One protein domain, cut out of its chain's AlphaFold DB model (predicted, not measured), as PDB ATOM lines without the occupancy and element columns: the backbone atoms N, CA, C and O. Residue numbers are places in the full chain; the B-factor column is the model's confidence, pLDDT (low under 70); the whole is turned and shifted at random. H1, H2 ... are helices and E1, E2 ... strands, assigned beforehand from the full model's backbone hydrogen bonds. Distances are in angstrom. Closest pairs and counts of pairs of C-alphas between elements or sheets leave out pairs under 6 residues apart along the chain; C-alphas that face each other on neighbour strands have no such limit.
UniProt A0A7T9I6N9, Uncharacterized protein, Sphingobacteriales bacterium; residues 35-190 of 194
ATOM      1  N   GLN A  35      47.709  23.028-129.387       95.38
ATOM      2  CA  GLN A  35      48.251  22.158-128.349       95.38
ATOM      3  C   GLN A  35      47.980  20.677-128.633       95.38
ATOM      4  O   GLN A  35      48.825  19.835-128.354       95.38
ATOM      5  N   VAL A  36      46.827  20.355-129.228       96.50
ATOM      6  CA  VAL A  36      46.505  18.979-129.622       96.50
ATOM      7  C   VAL A  36      47.332  18.578-130.837       96.50
ATOM      8  O   VAL A  36      47.929  17.511-130.813       96.50
ATOM      9  N   LYS A  37      47.432  19.432-131.863       94.25
ATOM     10  CA  LYS A  37      48.211  19.147-133.085       94.25
ATOM     11  C   LYS A  37      49.706  18.965-132.809       94.25
ATOM     12  O   LYS A  37      50.353  18.132-133.433       94.25
ATOM     13  N   ASN A  38      50.240  19.706-131.841       94.44
ATOM     14  CA  ASN A  38      51.643  19.608-131.442       94.44
ATOM     15  C   ASN A  38      51.981  18.277-130.757       94.44
ATOM     16  O   ASN A  38      53.126  17.832-130.804       94.44
ATOM     17  N   GLU A  39      51.008  17.646-130.100       94.56
ATOM     18  CA  GLU A  39      51.228  16.411-129.346       94.56
ATOM     19  C   GLU A  39      50.706  15.157-130.054       94.56
ATOM     20  O   GLU A  39      51.277  14.076-129.886       94.56
ATOM     21  N   ILE A  40      49.639  15.306-130.839       95.88
ATOM     22  CA  ILE A  40      48.904  14.233-131.498       95.88
ATOM     23  C   ILE A  40      49.070  14.373-133.016       95.88
ATOM     24  O   ILE A  40      48.524  15.307-133.601       95.88
ATOM     25  N   PRO A  41      49.767  13.429-133.673       93.88
ATOM     26  CA  PRO A  41      49.886  13.414-135.126       93.88
ATOM     27  C   PRO A  41      48.527  13.295-135.826       93.88
ATOM     28  O   PRO A  41      47.660  12.536-135.384       93.88
ATOM     29  N   ASP A  42      48.387  13.940-136.986       93.25
ATOM     30  CA  ASP A  42      47.170  13.877-137.808       93.25
ATOM     31  C   ASP A  42      46.779  12.440-138.187       93.25
ATOM     32  O   ASP A  42      45.595  12.125-138.292       93.25
ATOM     33  N   SER A  43      47.751  11.531-138.321       94.50
ATOM     34  CA  SER A  43      47.485  10.111-138.576       94.50
ATOM     35  C   SER A  43      46.679   9.447-137.456       94.50
ATOM     36  O   SER A  43      45.819   8.618-137.738       94.50
ATOM     37  N   LEU A  44      46.889   9.832-136.192       95.38
ATOM     38  CA  LEU A  44      46.100   9.322-135.067       95.38
ATOM     39  C   LEU A  44      44.691   9.926-135.047       95.38
ATOM     40  O   LEU A  44      43.730   9.231-134.712       95.38
ATOM     41  N   ILE A  45      44.544  11.190-135.456       96.31
ATOM     42  CA  ILE A  45      43.225  11.804-135.664       96.31
ATOM     43  C   ILE A  45      42.474  11.083-136.789       96.31
ATOM     44  O   ILE A  45      41.272  10.846-136.666       96.31
ATOM     45  N   GLN A  46      43.170  10.686-137.855       95.19
ATOM     46  CA  GLN A  46      42.572   9.923-138.945       95.19
ATOM     47  C   GLN A  46      42.113   8.536-138.484       95.19
ATOM     48  O   GLN A  46      40.983   8.167-138.775       95.19
ATOM     49  N   VAL A  47      42.902   7.823-137.669       95.75
ATOM     50  CA  VAL A  47      42.477   6.545-137.064       95.75
ATOM     51  C   VAL A  47      41.171   6.698-136.276       95.75
ATOM     52  O   VAL A  47      40.286   5.854-136.383       95.75
ATOM     53  N   LEU A  48      41.013   7.780-135.505       96.50
ATOM     54  CA  LEU A  48      39.757   8.053-134.798       96.50
ATOM     55  C   LEU A  48      38.585   8.245-135.771       96.50
ATOM     56  O   LEU A  48      37.524   7.652-135.572       96.50
ATOM     57  N   LYS A  49      38.779   9.044-136.829       96.50
ATOM     58  CA  LYS A  49      37.766   9.278-137.870       96.50
ATOM     59  C   LYS A  49      37.388   7.971-138.584       96.50
ATOM     60  O   LYS A  49      36.201   7.710-138.760       96.50
ATOM     61  N   ASP A  50      38.365   7.126-138.908       96.38
ATOM     62  CA  ASP A  50      38.167   5.824-139.565       96.38
ATOM     63  C   ASP A  50      37.411   4.833-138.664       96.38
ATOM     64  O   ASP A  50      36.594   4.047-139.141       96.38
ATOM     65  N   LEU A  51      37.606   4.922-137.343       96.31
ATOM     66  CA  LEU A  51      36.816   4.196-136.345       96.31
ATOM     67  C   LEU A  51      35.420   4.806-136.119       96.31
ATOM     68  O   LEU A  51      34.669   4.324-135.270       96.31
ATOM     69  N   GLY A  52      35.034   5.829-136.880       95.94
ATOM     70  CA  GLY A  52      33.712   6.449-136.821       95.94
ATOM     71  C   GLY A  52      33.544   7.474-135.698       95.94
ATOM     72  O   GLY A  52      32.413   7.857-135.402       95.94
ATOM     73  N   MET A  53      34.632   7.930-135.069       97.25
ATOM     74  CA  MET A  53      34.577   9.010-134.084       97.25
ATOM     75  C   MET A  53      34.395  10.357-134.801       97.25
ATOM     76  O   MET A  53      35.294  10.776-135.538       97.25
ATOM     77  N   PRO A  54      33.282  11.088-134.592       97.25
ATOM     78  CA  PRO A  54      33.135  12.412-135.175       97.25
ATOM     79  C   PRO A  54      34.122  13.379-134.524       97.25
ATOM     80  O   PRO A  54      34.194  13.481-133.298       97.25
ATOM     81  N   ILE A  55      34.855  14.121-135.350       97.69
ATOM     82  CA  ILE A  55      35.770  15.179-134.918       97.69
ATOM     83  C   ILE A  55      35.268  16.494-135.508       97.69
ATOM     84  O   ILE A  55      35.398  16.741-136.706       97.69
ATOM     85  N   TYR A  56      34.661  17.323-134.666       97.75
ATOM     86  CA  TYR A  56      34.114  18.616-135.048       97.75
ATOM     87  C   TYR A  56      35.190  19.687-134.911       97.75
ATOM     88  O   TYR A  56      35.511  20.161-133.820       97.75
ATOM     89  N   GLU A  57      35.765  20.056-136.046       95.88
ATOM     90  CA  GLU A  57      36.771  21.106-136.149       95.88
ATOM     91  C   GLU A  57      36.123  22.500-136.085       95.88
ATOM     92  O   GLU A  57      34.966  22.691-136.466       95.88
ATOM     93  N   GLY A  58      36.866  23.487-135.585       95.62
ATOM     94  CA  GLY A  58      36.408  24.871-135.498       95.62
ATOM     95  C   GLY A  58      36.908  25.587-134.252       95.62
ATOM     96  O   GLY A  58      37.354  24.958-133.288       95.62
ATOM     97  N   ASN A  59      36.829  26.914-134.275       95.69
ATOM     98  CA  ASN A  59      37.302  27.784-133.201       95.69
ATOM     99  C   ASN A  59      36.171  28.377-132.346       95.69
ATOM    100  O   ASN A  59      36.471  29.088-131.391       95.69
ATOM    101  N   ASN A  60      34.906  28.073-132.649       95.50
ATOM    102  CA  ASN A  60      33.750  28.606-131.933       95.50
ATOM    103  C   ASN A  60      32.806  27.488-131.444       95.50
ATOM    104  O   ASN A  60      31.651  27.417-131.881       95.50
ATOM    105  N   PRO A  61      33.281  26.581-130.567       96.50
ATOM    106  CA  PRO A  61      32.431  25.548-129.995       96.50
ATOM    107  C   PRO A  61      31.362  26.153-129.072       96.50
ATOM    108  O   PRO A  61      31.594  27.199-128.455       96.50
ATOM    109  N   PRO A  62      30.218  25.470-128.889       96.44
ATOM    110  CA  PRO A  62      29.239  25.861-127.883       96.44
ATOM    111  C   PRO A  62      29.841  25.789-126.473       96.44
ATOM    112  O   PRO A  62      30.817  25.077-126.220       96.44
ATOM    113  N   ILE A  63      29.224  26.484-125.514       96.06
ATOM    114  CA  ILE A  63      29.548  26.292-124.097       96.06
ATOM    115  C   ILE A  63      28.963  24.955-123.632       96.06
ATOM    116  O   ILE A  63      27.746  24.759-123.646       96.06
ATOM    117  N   VAL A  64      29.829  24.041-123.190       96.62
ATOM    118  CA  VAL A  64      29.439  22.685-122.770       96.62
ATOM    119  C   VAL A  64      29.610  22.428-121.274       96.62
ATOM    120  O   VAL A  64      29.421  21.296-120.840       96.62
ATOM    121  N   ASN A  65      29.910  23.447-120.460       96.00
ATOM    122  CA  ASN A  65      29.976  23.310-118.998       96.00
ATOM    123  C   ASN A  65      28.717  22.614-118.443       96.00
ATOM    124  O   ASN A  65      27.597  23.016-118.750       96.00
ATOM    125  N   GLY A  66      28.893  21.578-117.624       94.88
ATOM    126  CA  GLY A  66      27.789  20.783-117.092       94.88
ATOM    127  C   GLY A  66      28.205  19.374-116.681       94.88
ATOM    128  O   GLY A  66      29.370  18.996-116.795       94.88
ATOM    129  N   ILE A  67      27.240  18.600-116.184       94.06
ATOM    130  CA  ILE A  67      27.392  17.172-115.881       94.06
ATOM    131  C   ILE A  67      26.418  16.404-116.771       94.06
ATOM    132  O   ILE A  67      25.223  16.691-116.761       94.06
ATOM    133  N   TYR A  68      26.925  15.418-117.501       92.75
ATOM    134  CA  TYR A  68      26.175  14.656-118.493       92.75
ATOM    135  C   TYR A  68      26.308  13.163-118.236       92.75
ATOM    136  O   TYR A  68      27.340  12.690-117.755       92.75
ATOM    137  N   ILE A  69      25.250  12.425-118.553       90.19
ATOM    138  CA  ILE A  69      25.221  10.966-118.480       90.19
ATOM    139  C   ILE A  69      25.509  10.424-119.878       90.19
ATOM    140  O   ILE A  69      24.909  10.879-120.850       90.19
ATOM    141  N   ILE A  70      26.408   9.449-119.965       88.19
ATOM    142  CA  ILE A  70      26.679   8.683-121.181       88.19
ATOM    143  C   ILE A  70      25.908   7.371-121.042       88.19
ATOM    144  O   ILE A  70      26.310   6.495-120.274       88.19
ATOM    145  N   SER A  71      24.751   7.287-121.701       86.50
ATOM    146  CA  SER A  71      23.858   6.127-121.646       86.50
ATOM    147  C   SER A  71      22.983   6.036-122.913       86.50
ATOM    148  O   SER A  71      22.407   7.059-123.296       86.50
ATOM    149  N   PRO A  72      22.857   4.853-123.550       86.81
ATOM    150  CA  PRO A  72      23.669   3.660-123.298       86.81
ATOM    151  C   PRO A  72      25.141   3.926-123.643       86.81
ATOM    152  O   PRO A  72      25.446   4.764-124.495       86.81
ATOM    153  N   TYR A  73      26.059   3.248-122.953       89.38
ATOM    154  CA  TYR A  73      27.480   3.319-123.273       89.38
ATOM    155  C   TYR A  73      27.884   2.033-123.990       89.38
ATOM    156  O   TYR A  73      28.178   1.036-123.347       89.38
ATOM    157  N   THR A  74      27.852   2.052-125.320       92.94
ATOM    158  CA  THR A  74      28.010   0.849-126.151       92.94
ATOM    159  C   THR A  74      29.286   0.922-126.983       92.94
ATOM    160  O   THR A  74      29.541   1.947-127.624       92.94
ATOM    161  N   LEU A  75      30.056  -0.168-127.050       95.12
ATOM    162  CA  LEU A  75      31.213  -0.265-127.941       95.12
ATOM    163  C   LEU A  75      30.761  -0.223-129.405       95.12
ATOM    164  O   LEU A  75      30.071  -1.130-129.873       95.12
ATOM    165  N   LYS A  76      31.153   0.825-130.135       95.19
ATOM    166  CA  LYS A  76      30.798   0.979-131.552       95.19
ATOM    167  C   LYS A  76      31.816   0.369-132.495       95.19
ATOM    168  O   LYS A  76      31.394  -0.340-133.391       95.19
ATOM    169  N   ASN A  77      33.102   0.626-132.277       96.19
ATOM    170  CA  ASN A  77      34.214   0.139-133.089       96.19
ATOM    171  C   ASN A  77      35.463   0.008-132.204       96.19
ATOM    172  O   ASN A  77      35.583   0.710-131.200       96.19
ATOM    173  N   THR A  78      36.395  -0.862-132.588       95.88
ATOM    174  CA  THR A  78      37.693  -1.035-131.920       95.88
ATOM    175  C   THR A  78      38.737  -1.518-132.923       95.88
ATOM    176  O   THR A  78      38.410  -2.228-133.874       95.88
ATOM    177  N   ASN A  79      39.991  -1.119-132.722       93.44
ATOM    178  CA  ASN A  79      41.155  -1.646-133.437       93.44
ATOM    179  C   ASN A  79      42.034  -2.530-132.534       93.44
ATOM    180  O   ASN A  79      43.124  -2.928-132.948       93.44
ATOM    181  N   ILE A  80      41.581  -2.822-131.309       93.56
ATOM    182  CA  ILE A  80      42.292  -3.674-130.360       93.56
ATOM    183  C   ILE A  80      41.951  -5.140-130.670       93.56
ATOM    184  O   ILE A  80      40.778  -5.524-130.632       93.56
ATOM    185  N   PRO A  81      42.949  -5.991-130.973       92.44
ATOM    186  CA  PRO A  81      42.713  -7.415-131.167       92.44
ATOM    187  C   PRO A  81      42.140  -8.058-129.900       92.44
ATOM    188  O   PRO A  81      42.668  -7.847-128.809       92.44
ATOM    189  N   ASN A  82      41.110  -8.895-130.057       93.12
ATOM    190  CA  ASN A  82      40.430  -9.599-128.960       93.12
ATOM    191  C   ASN A  82      39.803  -8.676-127.892       93.12
ATOM    192  O   ASN A  82      39.681  -9.072-126.733       93.12
ATOM    193  N   ASP A  83      39.414  -7.456-128.266       94.00
ATOM    194  CA  ASP A  83      38.575  -6.597-127.425       94.00
ATOM    195  C   ASP A  83      37.135  -7.148-127.331       94.00
ATOM    196  O   ASP A  83      36.782  -8.161-127.943       94.00
ATOM    197  N   ASN A  84      36.288  -6.480-126.553       93.81
ATOM    198  CA  ASN A  84      34.878  -6.816-126.421       93.81
ATOM    199  C   ASN A  84      34.177  -6.822-127.795       93.81
ATOM    200  O   ASN A  84      34.508  -6.014-128.669       93.81
ATOM    201  N   PRO A  85      33.165  -7.685-127.998       96.31
ATOM    202  CA  PRO A  85      32.372  -7.669-129.220       96.31
ATOM    203  C   PRO A  85      31.745  -6.296-129.484       96.31
ATOM    204  O   PRO A  85      31.265  -5.625-128.564       96.31
ATOM    205  N   ILE A  86      31.686  -5.892-130.754       96.75
ATOM    206  CA  ILE A  86      30.944  -4.693-131.157       96.75
ATOM    207  C   ILE A  86      29.484  -4.820-130.709       96.75
ATOM    208  O   ILE A  86      28.864  -5.867-130.883       96.75
ATOM    209  N   GLY A  87      28.938  -3.752-130.127       96.00
ATOM    210  CA  GLY A  87      27.608  -3.753-129.522       96.00
ATOM    211  C   GLY A  87      27.581  -4.123-128.037       96.00
ATOM    212  O   GLY A  87      26.506  -4.096-127.450       96.00
ATOM    213  N   THR A  88      28.726  -4.434-127.415       95.69
ATOM    214  CA  THR A  88      28.799  -4.647-125.960       95.69
ATOM    215  C   THR A  88      28.403  -3.377-125.211       95.69
ATOM    216  O   THR A  88      28.962  -2.306-125.465       95.69
ATOM    217  N   ASP A  89      27.465  -3.506-124.271       92.81
ATOM    218  CA  ASP A  89      27.049  -2.432-123.375       92.81
ATOM    219  C   ASP A  89      27.903  -2.397-122.105       92.81
ATOM    220  O   ASP A  89      28.168  -3.412-121.462       92.81
ATOM    221  N   PHE A  90      28.286  -1.188-121.715       87.88
ATOM    222  CA  PHE A  90      28.989  -0.885-120.481       87.88
ATOM    223  C   PHE A  90      28.084  -0.128-119.508       87.88
ATOM    224  O   PHE A  90      27.058   0.461-119.870       87.88
ATOM    225  N   LEU A  91      28.501  -0.097-118.240       86.88
ATOM    226  CA  LEU A  91      27.850   0.730-117.230       86.88
ATOM    227  C   LEU A  91      27.861   2.200-117.663       86.88
ATOM    228  O   LEU A  91      28.865   2.723-118.147       86.88
ATOM    229  N   SER A  92      26.732   2.878-117.454       85.50
ATOM    230  CA  SER A  92      26.602   4.289-117.812       85.50
ATOM    231  C   SER A  92      27.627   5.138-117.056       85.50
ATOM    232  O   SER A  92      27.741   5.061-115.831       85.50
ATOM    233  N   GLY A  93      28.357   5.974-117.790       84.38
ATOM    234  CA  GLY A  93      29.320   6.916-117.225       84.38
ATOM    235  C   GLY A  93      28.689   8.276-116.940       84.38
ATOM    236  O   GLY A  93      27.652   8.629-117.510       84.38
ATOM    237  N   LYS A  94      29.330   9.085-116.089       91.12
ATOM    238  CA  LYS A  94      29.062  10.530-116.045       91.12
ATOM    239  C   LYS A  94      30.317  11.302-116.397       91.12
ATOM    240  O   LYS A  94      31.390  10.998-115.883       91.12
ATOM    241  N   ILE A  95      30.162  12.338-117.205       93.25
ATOM    242  CA  ILE A  95      31.225  13.284-117.524       93.25
ATOM    243  C   ILE A  95      30.840  14.670-117.028       93.25
ATOM    244  O   ILE A  95      29.697  15.099-117.168       93.25
ATOM    245  N   LYS A  96      31.795  15.368-116.425       95.69
ATOM    246  CA  LYS A  96      31.671  16.762-116.028       95.69
ATOM    247  C   LYS A  96      32.628  17.591-116.859       95.69
ATOM    248  O   LYS A  96      33.828  17.361-116.792       95.69
ATOM    249  N   PHE A  97      32.100  18.589-117.551       97.25
ATOM    250  CA  PHE A  97      32.871  19.651-118.180       97.25
ATOM    251  C   PHE A  97      32.734  20.929-117.356       97.25
ATOM    252  O   PHE A  97      31.634  21.264-116.905       97.25
ATOM    253  N   LYS A  98      33.829  21.648-117.116       97.31
ATOM    254  CA  LYS A  98      33.797  22.906-116.359       97.31
ATOM    255  C   LYS A  98      34.887  23.869-116.803       97.31
ATOM    256  O   LYS A  98      35.894  23.464-117.379       97.31
ATOM    257  N   ASN A  99      34.698  25.135-116.444       97.69
ATOM    258  CA  ASN A  99      35.663  26.211-116.661       97.69
ATOM    259  C   ASN A  99      36.129  26.307-118.125       97.69
ATOM    260  O   ASN A  99      37.300  26.576-118.381       97.69
ATOM    261  N   GLN A 100      35.221  26.066-119.080       98.19
ATOM    262  CA  GLN A 100      35.502  26.298-120.493       98.19
ATOM    263  C   GLN A 100      35.896  27.760-120.732       98.19
ATOM    264  O   GLN A 100      35.185  28.676-120.319       98.19
ATOM    265  N   ASN A 101      37.003  27.962-121.439       98.00
ATOM    266  CA  ASN A 101      37.482  29.256-121.896       98.00
ATOM    267  C   ASN A 101      37.518  29.250-123.428       98.00
ATOM    268  O   ASN A 101      38.355  28.577-124.027       98.00
ATOM    269  N   SER A 102      36.611  29.996-124.062       94.50
ATOM    270  CA  SER A 102      36.490  30.025-125.526       94.50
ATOM    271  C   SER A 102      37.679  30.698-126.216       94.50
ATOM    272  O   SER A 102      38.043  30.284-127.310       94.50
ATOM    273  N   THR A 103      38.322  31.678-125.572       94.38
ATOM    274  CA  THR A 103      39.496  32.374-126.124       94.38
ATOM    275  C   THR A 103      40.699  31.442-126.209       94.38
ATOM    276  O   THR A 103      41.316  31.309-127.260       94.38
ATOM    277  N   ASN A 104      40.999  30.746-125.110       96.19
ATOM    278  CA  ASN A 104      42.130  29.818-125.039       96.19
ATOM    279  C   ASN A 104      41.781  28.424-125.565       96.19
ATOM    280  O   ASN A 104      42.661  27.571-125.665       96.19
ATOM    281  N   ARG A 105      40.501  28.186-125.877       97.31
ATOM    282  CA  ARG A 105      39.961  26.896-126.315       97.31
ATOM    283  C   ARG A 105      40.305  25.760-125.353       97.31
ATOM    284  O   ARG A 105      40.585  24.635-125.768       97.31
ATOM    285  N   THR A 106      40.258  26.060-124.061       98.50
ATOM    286  CA  THR A 106      40.507  25.104-122.983       98.50
ATOM    287  C   THR A 106      39.225  24.764-122.245       98.50
ATOM    288  O   THR A 106      38.266  25.538-122.215       98.50
ATOM    289  N   ILE A 107      39.203  23.586-121.639       98.62
ATOM    290  CA  ILE A 107      38.125  23.110-120.782       98.62
ATOM    291  C   ILE A 107      38.695  22.105-119.791       98.62
ATOM    292  O   ILE A 107      39.675  21.434-120.091       98.62
ATOM    293  N   TYR A 108      38.094  21.982-118.615       98.25
ATOM    294  CA  TYR A 108      38.435  20.904-117.697       98.25
ATOM    295  C   TYR A 108      37.389  19.803-117.762       98.25
ATOM    296  O   TYR A 108      36.189  20.101-117.750       98.25
ATOM    297  N   TYR A 109      37.834  18.547-117.761       94.81
ATOM    298  CA  TYR A 109      36.941  17.400-117.635       94.81
ATOM    299  C   TYR A 109      37.244  16.543-116.402       94.81
ATOM    300  O   TYR A 109      38.371  16.482-115.907       94.81
ATOM    301  N   GLN A 110      36.193  15.896-115.902       94.75
ATOM    302  CA  GLN A 110      36.252  14.822-114.916       94.75
ATOM    303  C   GLN A 110      35.265  13.734-115.325       94.75
ATOM    304  O   GLN A 110      34.162  14.036-115.784       94.75
ATOM    305  N   GLN A 111      35.622  12.478-115.107       91.19
ATOM    306  CA  GLN A 111      34.744  11.342-115.330       91.19
ATOM    307  C   GLN A 111      34.423  10.681-113.996       91.19
ATOM    308  O   GLN A 111      35.312  10.424-113.191       91.19
ATOM    309  N   LYS A 112      33.145  10.387-113.775       88.88
ATOM    310  CA  LYS A 112      32.714   9.464-112.731       88.88
ATOM    311  C   LYS A 112      32.447   8.117-113.381       88.88
ATOM    312  O   LYS A 112      31.604   8.027-114.279       88.88
ATOM    313  N   TYR A 113      33.148   7.094-112.921       78.75
ATOM    314  CA  TYR A 113      33.000   5.725-113.396       78.75
ATOM    315  C   TYR A 113      32.674   4.799-112.226       78.75
ATOM    316  O   TYR A 113      32.896   5.134-111.063       78.75
ATOM    317  N   ASN A 114      32.057   3.666-112.547       73.38
ATOM    318  CA  ASN A 114      31.804   2.603-111.589       73.38
ATOM    319  C   ASN A 114      32.801   1.482-111.876       73.38
ATOM    320  O   ASN A 114      32.822   0.953-112.986       73.38
ATOM    321  N   TYR A 115      33.625   1.158-110.887       67.56
ATOM    322  CA  TYR A 115      34.543   0.033-110.932       67.56
ATOM    323  C   TYR A 115      34.329  -0.811-109.676       67.56
ATOM    324  O   TYR A 115      34.409  -0.304-108.559       67.56
ATOM    325  N   ASN A 116      34.016  -2.099-109.845       70.69
ATOM    326  CA  ASN A 116      33.759  -3.038-108.745       70.69
ATOM    327  C   ASN A 116      32.718  -2.548-107.713       70.69
ATOM    328  O   ASN A 116      32.914  -2.705-106.511       70.69
ATOM    329  N   ASN A 117      31.609  -1.955-108.173       71.38
ATOM    330  CA  ASN A 117      30.552  -1.357-107.339       71.38
ATOM    331  C   ASN A 117      30.976  -0.128-106.515       71.38
ATOM    332  O   ASN A 117      30.171   0.382-105.735       71.38
ATOM    333  N   ASN A 118      32.186   0.393-106.729       75.25
ATOM    334  CA  ASN A 118      32.642   1.655-106.165       75.25
ATOM    335  C   ASN A 118      32.597   2.753-107.224       75.25
ATOM    336  O   ASN A 118      32.876   2.539-108.404       75.25
ATOM    337  N   TYR A 119      32.206   3.946-106.787       79.31
ATOM    338  CA  TYR A 119      32.185   5.117-107.644       79.31
ATOM    339  C   TYR A 119      33.445   5.941-107.432       79.31
ATOM    340  O   TYR A 119      33.555   6.618-106.411       79.31
ATOM    341  N   ASP A 120      34.302   5.977-108.444       83.94
ATOM    342  CA  ASP A 120      35.470   6.848-108.463       83.94
ATOM    343  C   ASP A 120      35.240   8.049-109.378       83.94
ATOM    344  O   ASP A 120      34.463   8.009-110.340       83.94
ATOM    345  N   ILE A 121      35.893   9.157-109.034       87.75
ATOM    346  CA  ILE A 121      35.897  10.392-109.814       87.75
ATOM    347  C   ILE A 121      37.339  10.646-110.227       87.75
ATOM    348  O   ILE A 121      38.218  10.718-109.376       87.75
ATOM    349  N   SER A 122      37.575  10.796-111.527       89.19
ATOM    350  CA  SER A 122      38.896  11.134-112.038       89.19
ATOM    351  C   SER A 122      39.337  12.526-111.581       89.19
ATOM    352  O   SER A 122      38.521  13.432-111.342       89.19
ATOM    353  N   ASP A 123      40.651  12.723-111.578       90.38
ATOM    354  CA  ASP A 123      41.241  14.036-111.383       90.38
ATOM    355  C   ASP A 123      40.741  15.048-112.411       90.38
ATOM    356  O   ASP A 123      40.271  14.726-113.511       90.38
ATOM    357  N   ASN A 124      40.836  16.312-112.011       92.75
ATOM    358  CA  ASN A 124      40.489  17.428-112.861       92.75
ATOM    359  C   ASN A 124      41.543  17.621-113.950       92.75
ATOM    360  O   ASN A 124      42.604  18.182-113.689       92.75
ATOM    361  N   THR A 125      41.225  17.209-115.170       95.12
ATOM    362  CA  THR A 125      42.195  17.195-116.265       95.12
ATOM    363  C   THR A 125      41.947  18.365-117.206       95.12
ATOM    364  O   THR A 125      40.814  18.592-117.636       95.12
ATOM    365  N   LEU A 126      43.001  19.137-117.492       97.69
ATOM    366  CA  LEU A 126      42.969  20.181-118.512       97.69
ATOM    367  C   LEU A 126      42.873  19.533-119.896       97.69
ATOM    368  O   LEU A 126      43.580  18.581-120.209       97.69
ATOM    369  N   SER A 127      41.998  20.069-120.727       98.31
ATOM    370  CA  SER A 127      41.696  19.567-122.059       98.31
ATOM    371  C   SER A 127      41.459  20.728-123.013       98.31
ATOM    372  O   SER A 127      41.342  21.889-122.605       98.31
ATOM    373  N   TYR A 128      41.362  20.409-124.296       98.50
ATOM    374  CA  TYR A 128      41.200  21.391-125.356       98.50
ATOM    375  C   TYR A 128      39.924  21.130-126.142       98.50
ATOM    376  O   TYR A 128      39.539  19.979-126.330       98.50
ATOM    377  N   ILE A 129      39.258  22.190-126.597       98.56
ATOM    378  CA  ILE A 129      37.949  22.099-127.248       98.56
ATOM    379  C   ILE A 129      37.955  22.722-128.651       98.56
ATOM    380  O   ILE A 129      38.498  23.804-128.900       98.56
ATOM    381  N   SER A 130      37.332  22.030-129.596       98.19
ATOM    382  CA  SER A 130      37.027  22.510-130.944       98.19
ATOM    383  C   SER A 130      35.555  22.349-131.255       98.19
ATOM    384  O   SER A 130      34.831  21.642-130.556       98.19
ATOM    385  N   GLY A 131      35.121  23.015-132.315       97.44
ATOM    386  CA  GLY A 131      33.778  22.877-132.843       97.44
ATOM    387  C   GLY A 131      33.241  24.187-133.380       97.44
ATOM    388  O   GLY A 131      33.923  25.213-133.367       97.44
ATOM    389  N   ASN A 132      32.005  24.123-133.851       95.44
ATOM    390  CA  ASN A 132      31.263  25.243-134.405       95.44
ATOM    391  C   ASN A 132      29.773  25.041-134.133       95.44
ATOM    392  O   ASN A 132      29.278  23.909-134.128       95.44
ATOM    393  N   ASN A 133      29.040  26.147-134.000       94.31
ATOM    394  CA  ASN A 133      27.599  26.148-133.756       94.31
ATOM    395  C   ASN A 133      27.256  25.317-132.508       94.31
ATOM    396  O   ASN A 133      27.683  25.644-131.405       94.31
ATOM    397  N   ASN A 134      26.512  24.227-132.688       96.00
ATOM    398  CA  ASN A 134      26.115  23.319-131.621       96.00
ATOM    399  C   ASN A 134      27.040  22.105-131.494       96.00
ATOM    400  O   ASN A 134      26.859  21.307-130.583       96.00
ATOM    401  N   TYR A 135      28.021  21.936-132.373       97.31
ATOM    402  CA  TYR A 135      28.888  20.765-132.377       97.31
ATOM    403  C   TYR A 135      30.194  21.053-131.657       97.31
ATOM    404  O   TYR A 135      30.761  22.139-131.794       97.31
ATOM    405  N   PHE A 136      30.684  20.074-130.906       98.06
ATOM    406  CA  PHE A 136      31.935  20.196-130.172       98.06
ATOM    407  C   PHE A 136      32.719  18.885-130.162       98.06
ATOM    408  O   PHE A 136      32.135  17.801-130.185       98.06
ATOM    409  N   THR A 137      34.036  19.008-130.027       98.50
ATOM    410  CA  THR A 137      34.961  17.927-129.696       98.50
ATOM    411  C   THR A 137      35.913  18.397-128.600       98.50
ATOM    412  O   THR A 137      36.532  19.450-128.718       98.50
ATOM    413  N   VAL A 138      36.024  17.624-127.522       98.44
ATOM    414  CA  VAL A 138      36.993  17.802-126.438       98.44
ATOM    415  C   VAL A 138      38.085  16.750-126.579       98.44
ATOM    416  O   VAL A 138      37.785  15.562-126.662       98.44
ATOM    417  N   PHE A 139      39.339  17.189-126.551       98.31
ATOM    418  CA  PHE A 139      40.538  16.358-126.571       98.31
ATOM    419  C   PHE A 139      41.249  16.467-125.226       98.31
ATOM    420  O   PHE A 139      41.635  17.563-124.812       98.31
ATOM    421  N   SER A 140      41.453  15.335-124.562       97.25
ATOM    422  CA  SER A 140      42.265  15.247-123.356       97.25
ATOM    423  C   SER A 140      43.461  14.346-123.581       97.25
ATOM    424  O   SER A 140      43.306  13.178-123.931       97.25
ATOM    425  N   ILE A 141      44.645  14.883-123.322       95.94
ATOM    426  CA  ILE A 141      45.901  14.154-123.411       95.94
ATOM    427  C   ILE A 141      46.346  13.853-121.984       95.94
ATOM    428  O   ILE A 141      46.483  14.760-121.164       95.94
ATOM    429  N   THR A 142      46.534  12.576-121.671       92.44
ATOM    430  CA  THR A 142      46.857  12.121-120.318       92.44
ATOM    431  C   THR A 142      48.044  11.177-120.355       92.44
ATOM    432  O   THR A 142      48.139  10.314-121.220       92.44
ATOM    433  N   ASN A 143      48.936  11.334-119.386       91.06
ATOM    434  CA  ASN A 143      50.129  10.520-119.218       91.06
ATOM    435  C   ASN A 143      49.944   9.608-118.003       91.06
ATOM    436  O   ASN A 143      49.616  10.091-116.921       91.06
ATOM    437  N   ILE A 144      50.151   8.305-118.179       86.19
ATOM    438  CA  ILE A 144      50.053   7.303-117.113       86.19
ATOM    439  C   ILE A 144      51.414   6.635-116.945       86.19
ATOM    440  O   ILE A 144      51.956   6.071-117.896       86.19
ATOM    441  N   THR A 145      51.962   6.684-115.731       84.38
ATOM    442  CA  THR A 145      53.215   6.001-115.395       84.38
ATOM    443  C   THR A 145      53.028   4.485-115.436       84.38
ATOM    444  O   THR A 145      52.097   3.936-114.849       84.38
ATOM    445  N   ARG A 146      53.947   3.803-116.114       74.81
ATOM    446  CA  ARG A 146      54.107   2.354-116.171       74.81
ATOM    447  C   ARG A 146      55.365   1.987-115.396       74.81
ATOM    448  O   ARG A 146      56.481   2.266-115.827       74.81
ATOM    449  N   THR A 147      55.185   1.335-114.259       67.12
ATOM    450  CA  THR A 147      56.307   0.769-113.508       67.12
ATOM    451  C   THR A 147      56.688  -0.568-114.136       67.12
ATOM    452  O   THR A 147      55.893  -1.508-114.104       67.12
ATOM    453  N   ASN A 148      57.888  -0.671-114.714       62.94
ATOM    454  CA  ASN A 148      58.425  -1.964-115.132       62.94
ATOM    455  C   ASN A 148      58.959  -2.704-113.902       62.94
ATOM    456  O   ASN A 148      59.836  -2.214-113.201       62.94
ATOM    457  N   THR A 149      58.455  -3.912-113.646       57.84
ATOM    458  CA  THR A 149      58.840  -4.719-112.472       57.84
ATOM    459  C   THR A 149      60.274  -5.272-112.555       57.84
ATOM    460  O   THR A 149      60.772  -5.807-111.574       57.84
ATOM    461  N   ILE A 150      60.939  -5.177-113.716       61.03
ATOM    462  CA  ILE A 150      62.195  -5.900-114.016       61.03
ATOM    463  C   ILE A 150      63.418  -4.975-114.147       61.03
ATOM    464  O   ILE A 150      64.552  -5.439-114.079       61.03
ATOM    465  N   GLY A 151      63.236  -3.669-114.300       54.19
ATOM    466  CA  GLY A 151      64.352  -2.747-114.480       54.19
ATOM    467  C   GLY A 151      63.901  -1.347-114.145       54.19
ATOM    468  O   GLY A 151      62.846  -0.936-114.621       54.19
ATOM    469  N   ASP A 152      64.700  -0.690-113.313       56.44
ATOM    470  CA  ASP A 152      64.537   0.580-112.597       56.44
ATOM    471  C   ASP A 152      64.198   1.796-113.497       56.44
ATOM    472  O   ASP A 152      64.895   2.805-113.548       56.44
ATOM    473  N   THR A 153      63.137   1.654-114.288       57.78
ATOM    474  CA  THR A 153      62.665   2.557-115.338       57.78
ATOM    475  C   THR A 153      61.165   2.757-115.175       57.78
ATOM    476  O   THR A 153      60.401   1.816-114.932       57.78
ATOM    477  N   THR A 154      60.734   4.009-115.307       71.00
ATOM    478  CA  THR A 154      59.328   4.412-115.193       71.00
ATOM    479  C   THR A 154      58.836   4.944-116.532       71.00
ATOM    480  O   THR A 154      58.714   6.146-116.740       71.00
ATOM    481  N   ASP A 155      58.564   4.049-117.478       83.25
ATOM    482  CA  ASP A 155      57.982   4.457-118.756       83.25
ATOM    483  C   ASP A 155      56.654   5.192-118.534       83.25
ATOM    484  O   ASP A 155      55.890   4.875-117.631       83.25
ATOM    485  N   ILE A 156      56.342   6.173-119.368       87.06
ATOM    486  CA  ILE A 156      55.064   6.883-119.340       87.06
ATOM    487  C   ILE A 156      54.313   6.537-120.619       87.06
ATOM    488  O   ILE A 156      54.821   6.718-121.721       87.06
ATOM    489  N   GLN A 157      53.081   6.054-120.492       91.81
ATOM    490  CA  GLN A 157      52.184   5.871-121.624       91.81
ATOM    491  C   GLN A 157      51.293   7.099-121.776       91.81
ATOM    492  O   GLN A 157      50.547   7.440-120.859       91.81
ATOM    493  N   GLN A 158      51.339   7.733-122.945       93.75
ATOM    494  CA  GLN A 158      50.408   8.799-123.295       93.75
ATOM    495  C   GLN A 158      49.139   8.211-123.927       93.75
ATOM    496  O   GLN A 158      49.198   7.285-124.745       93.75
ATOM    497  N   PHE A 159      47.997   8.769-123.539       94.94
ATOM    498  CA  PHE A 159      46.672   8.467-124.055       94.94
ATOM    499  C   PHE A 159      45.980   9.742-124.528       94.94
ATOM    500  O   PHE A 159      46.144  10.809-123.935       94.94
ATOM    501  N   LEU A 160      45.155   9.600-125.557       96.75
ATOM    502  CA  LEU A 160      44.212  10.604-126.019       96.75
ATOM    503  C   LEU A 160      42.790  10.114-125.740       96.75
ATOM    504  O   LEU A 160      42.350   9.112-126.303       96.75
ATOM    505  N   PHE A 161      42.068  10.847-124.900       96.00
ATOM    506  CA  PHE A 161      40.626  10.713-124.728       96.00
ATOM    507  C   PHE A 161      39.930  11.778-125.568       96.00
ATOM    508  O   PHE A 161      40.282  12.956-125.504       96.00
ATOM    509  N   VAL A 162      38.916  11.378-126.329       97.62
ATOM    510  CA  VAL A 162      38.120  12.295-127.147       97.62
ATOM    511  C   VAL A 162      36.656  12.165-126.775       97.62
ATOM    512  O   VAL A 162      36.160  11.050-126.648       97.62
ATOM    513  N   TYR A 163      35.965  13.294-126.633       97.31
ATOM    514  CA  TYR A 163      34.517  13.368-126.452       97.31
ATOM    515  C   TYR A 163      33.920  14.307-127.487       97.31
ATOM    516  O   TYR A 163      34.341  15.455-127.574       97.31
ATOM    517  N   SER A 164      32.911  13.859-128.221       97.88
ATOM    518  CA  SER A 164      32.253  14.665-129.251       97.88
ATOM    519  C   SER A 164      30.748  14.588-129.123       97.88
ATOM    520  O   SER A 164      30.212  13.572-128.692       97.88
ATOM    521  N   GLY A 165      30.051  15.638-129.538       96.75
ATOM    522  CA  GLY A 165      28.596  15.607-129.579       96.75
ATOM    523  C   GLY A 165      27.977  16.916-130.033       96.75
ATOM    524  O   GLY A 165      28.659  17.831-130.496       96.75
ATOM    525  N   GLU A 166      26.659  16.990-129.877       96.38
ATOM    526  CA  GLU A 166      25.855  18.157-130.226       96.38
ATOM    527  C   GLU A 166      25.186  18.735-128.973       96.38
ATOM    528  O   GLU A 166      24.382  18.078-128.310       96.38
ATOM    529  N   LYS A 167      25.494  19.984-128.637       95.06
ATOM    530  CA  LYS A 167      24.816  20.739-127.587       95.06
ATOM    531  C   LYS A 167      23.398  21.083-128.037       95.06
ATOM    532  O   LYS A 167      23.195  21.682-129.086       95.06
ATOM    533  N   THR A 168      22.396  20.745-127.228       92.00
ATOM    534  CA  THR A 168      21.013  21.121-127.552       92.00
ATOM    535  C   THR A 168      20.791  22.626-127.414       92.00
ATOM    536  O   THR A 168      21.337  23.252-126.505       92.00
ATOM    537  N   THR A 169      19.925  23.188-128.262       77.81
ATOM    538  CA  THR A 169      19.587  24.627-128.325       77.81
ATOM    539  C   THR A 169      19.061  25.210-127.011       77.81
ATOM    540  O   THR A 169      19.208  26.400-126.767       77.81
ATOM    541  N   ASN A 170      18.500  24.375-126.131       74.81
ATOM    542  CA  ASN A 170      17.997  24.791-124.814       74.81
ATOM    543  C   ASN A 170      19.056  24.648-123.706       74.81
ATOM    544  O   ASN A 170      18.730  24.690-122.524       74.81
ATOM    545  N   ASN A 171      20.316  24.400-124.069       65.44
ATOM    546  CA  ASN A 171      21.476  24.306-123.185       65.44
ATOM    547  C   ASN A 171      21.417  23.252-122.059       65.44
ATOM    548  O   ASN A 171      22.384  23.124-121.314       65.44
ATOM    549  N   ALA A 172      20.407  22.384-122.008       77.19
ATOM    550  CA  ALA A 172      20.293  21.377-120.948       77.19
ATOM    551  C   ALA A 172      21.079  20.077-121.208       77.19
ATOM    552  O   ALA A 172      21.545  19.446-120.266       77.19
ATOM    553  N   ALA A 173      21.246  19.661-122.471       90.12
ATOM    554  CA  ALA A 173      21.746  18.321-122.793       90.12
ATOM    555  C   ALA A 173      22.807  18.321-123.901       90.12
ATOM    556  O   ALA A 173      23.026  19.334-124.576       90.12
ATOM    557  N   ILE A 174      23.450  17.167-124.067       94.44
ATOM    558  CA  ILE A 174      24.282  16.813-125.217       94.44
ATOM    559  C   ILE A 174      23.602  15.627-125.902       94.44
ATOM    560  O   ILE A 174      23.278  14.638-125.247       94.44
ATOM    561  N   LYS A 175      23.354  15.742-127.205       93.19
ATOM    562  CA  LYS A 175      22.870  14.661-128.065       93.19
ATOM    563  C   LYS A 175      24.048  13.983-128.744       93.19
ATOM    564  O   LYS A 175      25.055  14.634-129.020       93.19
ATOM    565  N   ASN A 176      23.865  12.699-129.051       92.19
ATOM    566  CA  ASN A 176      24.819  11.896-129.814       92.19
ATOM    567  C   ASN A 176      26.234  12.045-129.245       92.19
ATOM    568  O   ASN A 176      27.139  12.490-129.944       92.19
ATOM    569  N   ILE A 177      26.389  11.776-127.945       92.81
ATOM    570  CA  ILE A 177      27.708  11.803-127.326       92.81
ATOM    571  C   ILE A 177      28.493  10.578-127.788       92.81
ATOM    572  O   ILE A 177      28.032   9.445-127.662       92.81
ATOM    573  N   TYR A 178      29.674  10.826-128.331       94.62
ATOM    574  CA  TYR A 178      30.657   9.819-128.692       94.62
ATOM    575  C   TYR A 178      31.871  10.004-127.800       94.62
ATOM    576  O   TYR A 178      32.220  11.137-127.449       94.62
ATOM    577  N   ASN A 179      32.540   8.907-127.470       94.62
ATOM    578  CA  ASN A 179      33.853   8.962-126.866       94.62
ATOM    579  C   ASN A 179      34.788   7.924-127.481       94.62
ATOM    580  O   ASN A 179      34.351   6.872-127.942       94.62
ATOM    581  N   ALA A 180      36.077   8.230-127.450       95.44
ATOM    582  CA  ALA A 180      37.134   7.334-127.886       95.44
ATOM    583  C   ALA A 180      38.343   7.450-126.957       95.44
ATOM    584  O   ALA A 180      38.588   8.504-126.366       95.44
ATOM    585  N   LEU A 181      39.094   6.357-126.851       94.38
ATOM    586  CA  LEU A 181      40.377   6.287-126.166       94.38
ATOM    587  C   LEU A 181      41.404   5.717-127.140       94.38
ATOM    588  O   LEU A 181      41.173   4.671-127.740       94.38
ATOM    589  N   LEU A 182      42.540   6.392-127.268       94.69
ATOM    590  CA  LEU A 182      43.654   5.952-128.093       94.69
ATOM    591  C   LEU A 182      44.954   6.009-127.292       94.69
ATOM    592  O   LEU A 182      45.264   7.021-126.667       94.69
ATOM    593  N   SER A 183      45.730   4.930-127.325       93.19
ATOM    594  CA  SER A 183      47.122   4.935-126.866       93.19
ATOM    595  C   SER A 183      47.996   5.573-127.946       93.19
ATOM    596  O   SER A 183      47.882   5.195-129.110       93.19
ATOM    597  N   THR A 184      48.839   6.549-127.594       93.00
ATOM    598  CA  THR A 184      49.548   7.366-128.597       93.00
ATOM    599  C   THR A 184      51.033   7.025-128.688       93.00
ATOM    600  O   THR A 184      51.505   6.608-129.742       93.00
ATOM    601  N   LYS A 185      51.789   7.176-127.595       90.81
ATOM    602  CA  LYS A 185      53.233   6.901-127.553       90.81
ATOM    603  C   LYS A 185      53.716   6.564-126.148       90.81
ATOM    604  O   LYS A 185      53.145   7.019-125.158       90.81
ATOM    605  N   VAL A 186      54.816   5.817-126.085       88.38
ATOM    606  CA  VAL A 186      55.584   5.611-124.853       88.38
ATOM    607  C   VAL A 186      56.664   6.685-124.755       88.38
ATOM    608  O   VAL A 186      57.457   6.869-125.677       88.38
ATOM    609  N   ILE A 187      56.697   7.384-123.630       85.38
ATOM    610  CA  ILE A 187      57.723   8.344-123.242       85.38
ATOM    611  C   ILE A 187      58.620   7.620-122.239       85.38
ATOM    612  O   ILE A 187      58.209   7.352-121.113       85.38
ATOM    613  N   LYS A 188      59.831   7.250-122.654       81.31
ATOM    614  CA  LYS A 188      60.769   6.542-121.776       81.31
ATOM    615  C   LYS A 188      61.317   7.494-120.716       81.31
ATOM    616  O   LYS A 188      61.828   8.555-121.068       81.31
ATOM    617  N   ASN A 189      61.248   7.102-119.445       69.75
ATOM    618  CA  ASN A 189      61.924   7.804-118.354       69.75
ATOM    619  C   ASN A 189      63.149   6.986-117.924       69.75
ATOM    620  O   ASN A 189      63.011   5.855-117.458       69.75
ATOM    621  N   THR A 190      64.348   7.542-118.102       56.94
ATOM    622  CA  THR A 190      65.632   6.864-117.844       56.94
ATOM    623  C   THR A 190      66.214   7.153-116.457       56.94
ATOM    624  O   THR A 190      67.423   7.061-116.269       56.94
TER     625      THR A 190
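AT A GLANCE: This is residues 35 to 190 of the 194 residues of an uncharacterized protein of Sphingobacteriales bacterium (UniProt A0A7T9I6N9). A twisted sheet folds over on itself into an open, only partly closed barrel: the strands E5 to E8 make one wall, E1 to E4 make the other, the walls are joined where E3 pairs with E5, and the free edges E1 and E8 come near each other without pairing. The long strands E6, E7 and E8 run along the longest axis, and two short helices lie outside the barrel on the E5 to E8 wall, H2 over E8 and H1 grazing the sheet. The printed part has 156 residues with two named helices and then eight named strands, in the order H1 H2 E1 E2 E3 E4 E5 E6 E7 E8; the class is mostly strand. The sheet is branched, its neighbour strands are antiparallel, and a long unnamed loop lies between E1 and E2. The whole is compact, with a radius of gyration of the C-alphas of 16.3 A, yet elongated in outline, spanning 55 by 35 by 30 A.

IN THESE COORDINATES: The longest strands by residues, with 14 each, are E7, residues 154 to 167, 40.1 A from first to last C-alpha, and E8, residues 174 to 187, 34.6 A. E6, residues 135 to 147, measures 38.8 A, and E5, residues 125 to 132, 22.7 A. E3 is residues 106 to 115, 28.4 A, E2 residues 93 to 101, 24.2 A, E1 residues 66 to 70, 12.8 A, and E4 residues 118 to 121, 10.0 A. H1 is residues 35 to 39, 6.5 A, and H2 residues 42 to 50, 12.2 A. C-alpha 35, where H1 begins, is at (48.251, 22.158, -128.349); C-alpha 154, where E7 begins, is at (59.328, 4.412, -115.193); C-alpha 187, where E8 ends, is at (57.723, 8.344, -123.242).

HOW THE PARTS SIT: E5 E6 E7 E8 form a meander, each strand the antiparallel neighbour of the one before, and E1 E2 E3 E4 form another. E7 and E8 are a hairpin, with N 162 and O 180 at 2.9 A, and E8 bends by 61 degrees at residue 177. E6 and E7 are a hairpin too, with N 140 and O 161 at 2.8 A. In the hairpin of E5 and E6, N 130 and O 137 are 2.8 A apart. E3 has three neighbours: E2 lies on one side of it, beside residues 106 to 113, and E4, beside 111 to 115, and E5, beside 106 to 109, lie on the other side. Across E3 and E5, N 107 and O 127 are 2.9 A apart; across E2 and E3, N 96 and O 110 are 2.8 A apart; across E3 and E4, N 113 and O 120 are 3.0 A apart. In the hairpin of E1 and E2, N 68 and O 95 are 2.8 A apart. E1, E4 and E8 are edge strands; the closest C-alphas of E1 and E8 are those of Ile 70 and Ile 177, 7.0 A apart. H2 is on the sheet at a height of 10.1 A, over E8 and only just over E7, with 3 of its C-alphas falling on E7. It runs slantwise to the strands, at 42 degrees to E8 on the local plane, and its closest C-alphas with E8 are those of Leu 48 and Ala 180, 7.4 A. H1 is on the sheet but only grazes it, with residues 35 to 39. H1 and H2 meet only through their link. In H2 every O i to N i+4 pair is within hydrogen-bond range; in H1 0 of 1 is, and 1 of 2 O i to N i+3 pairs.

THE WHOLE: The two C-alphas farthest apart are those of Gly 151 and Asn 170, 54.9 A. The printed part has no cut. The links H2 to E1, 15 residues, and E1 to E2, 22 residues, are long; residues 59 to 60 pair, parallel, with residues 131 to 132 of E5, and residues 73 to 74 pair, antiparallel, with 89 to 90. Mean pLDDT of the printed part is 90.4, with residues 115, 147 to 153, 171 and 189 to 190 under 70.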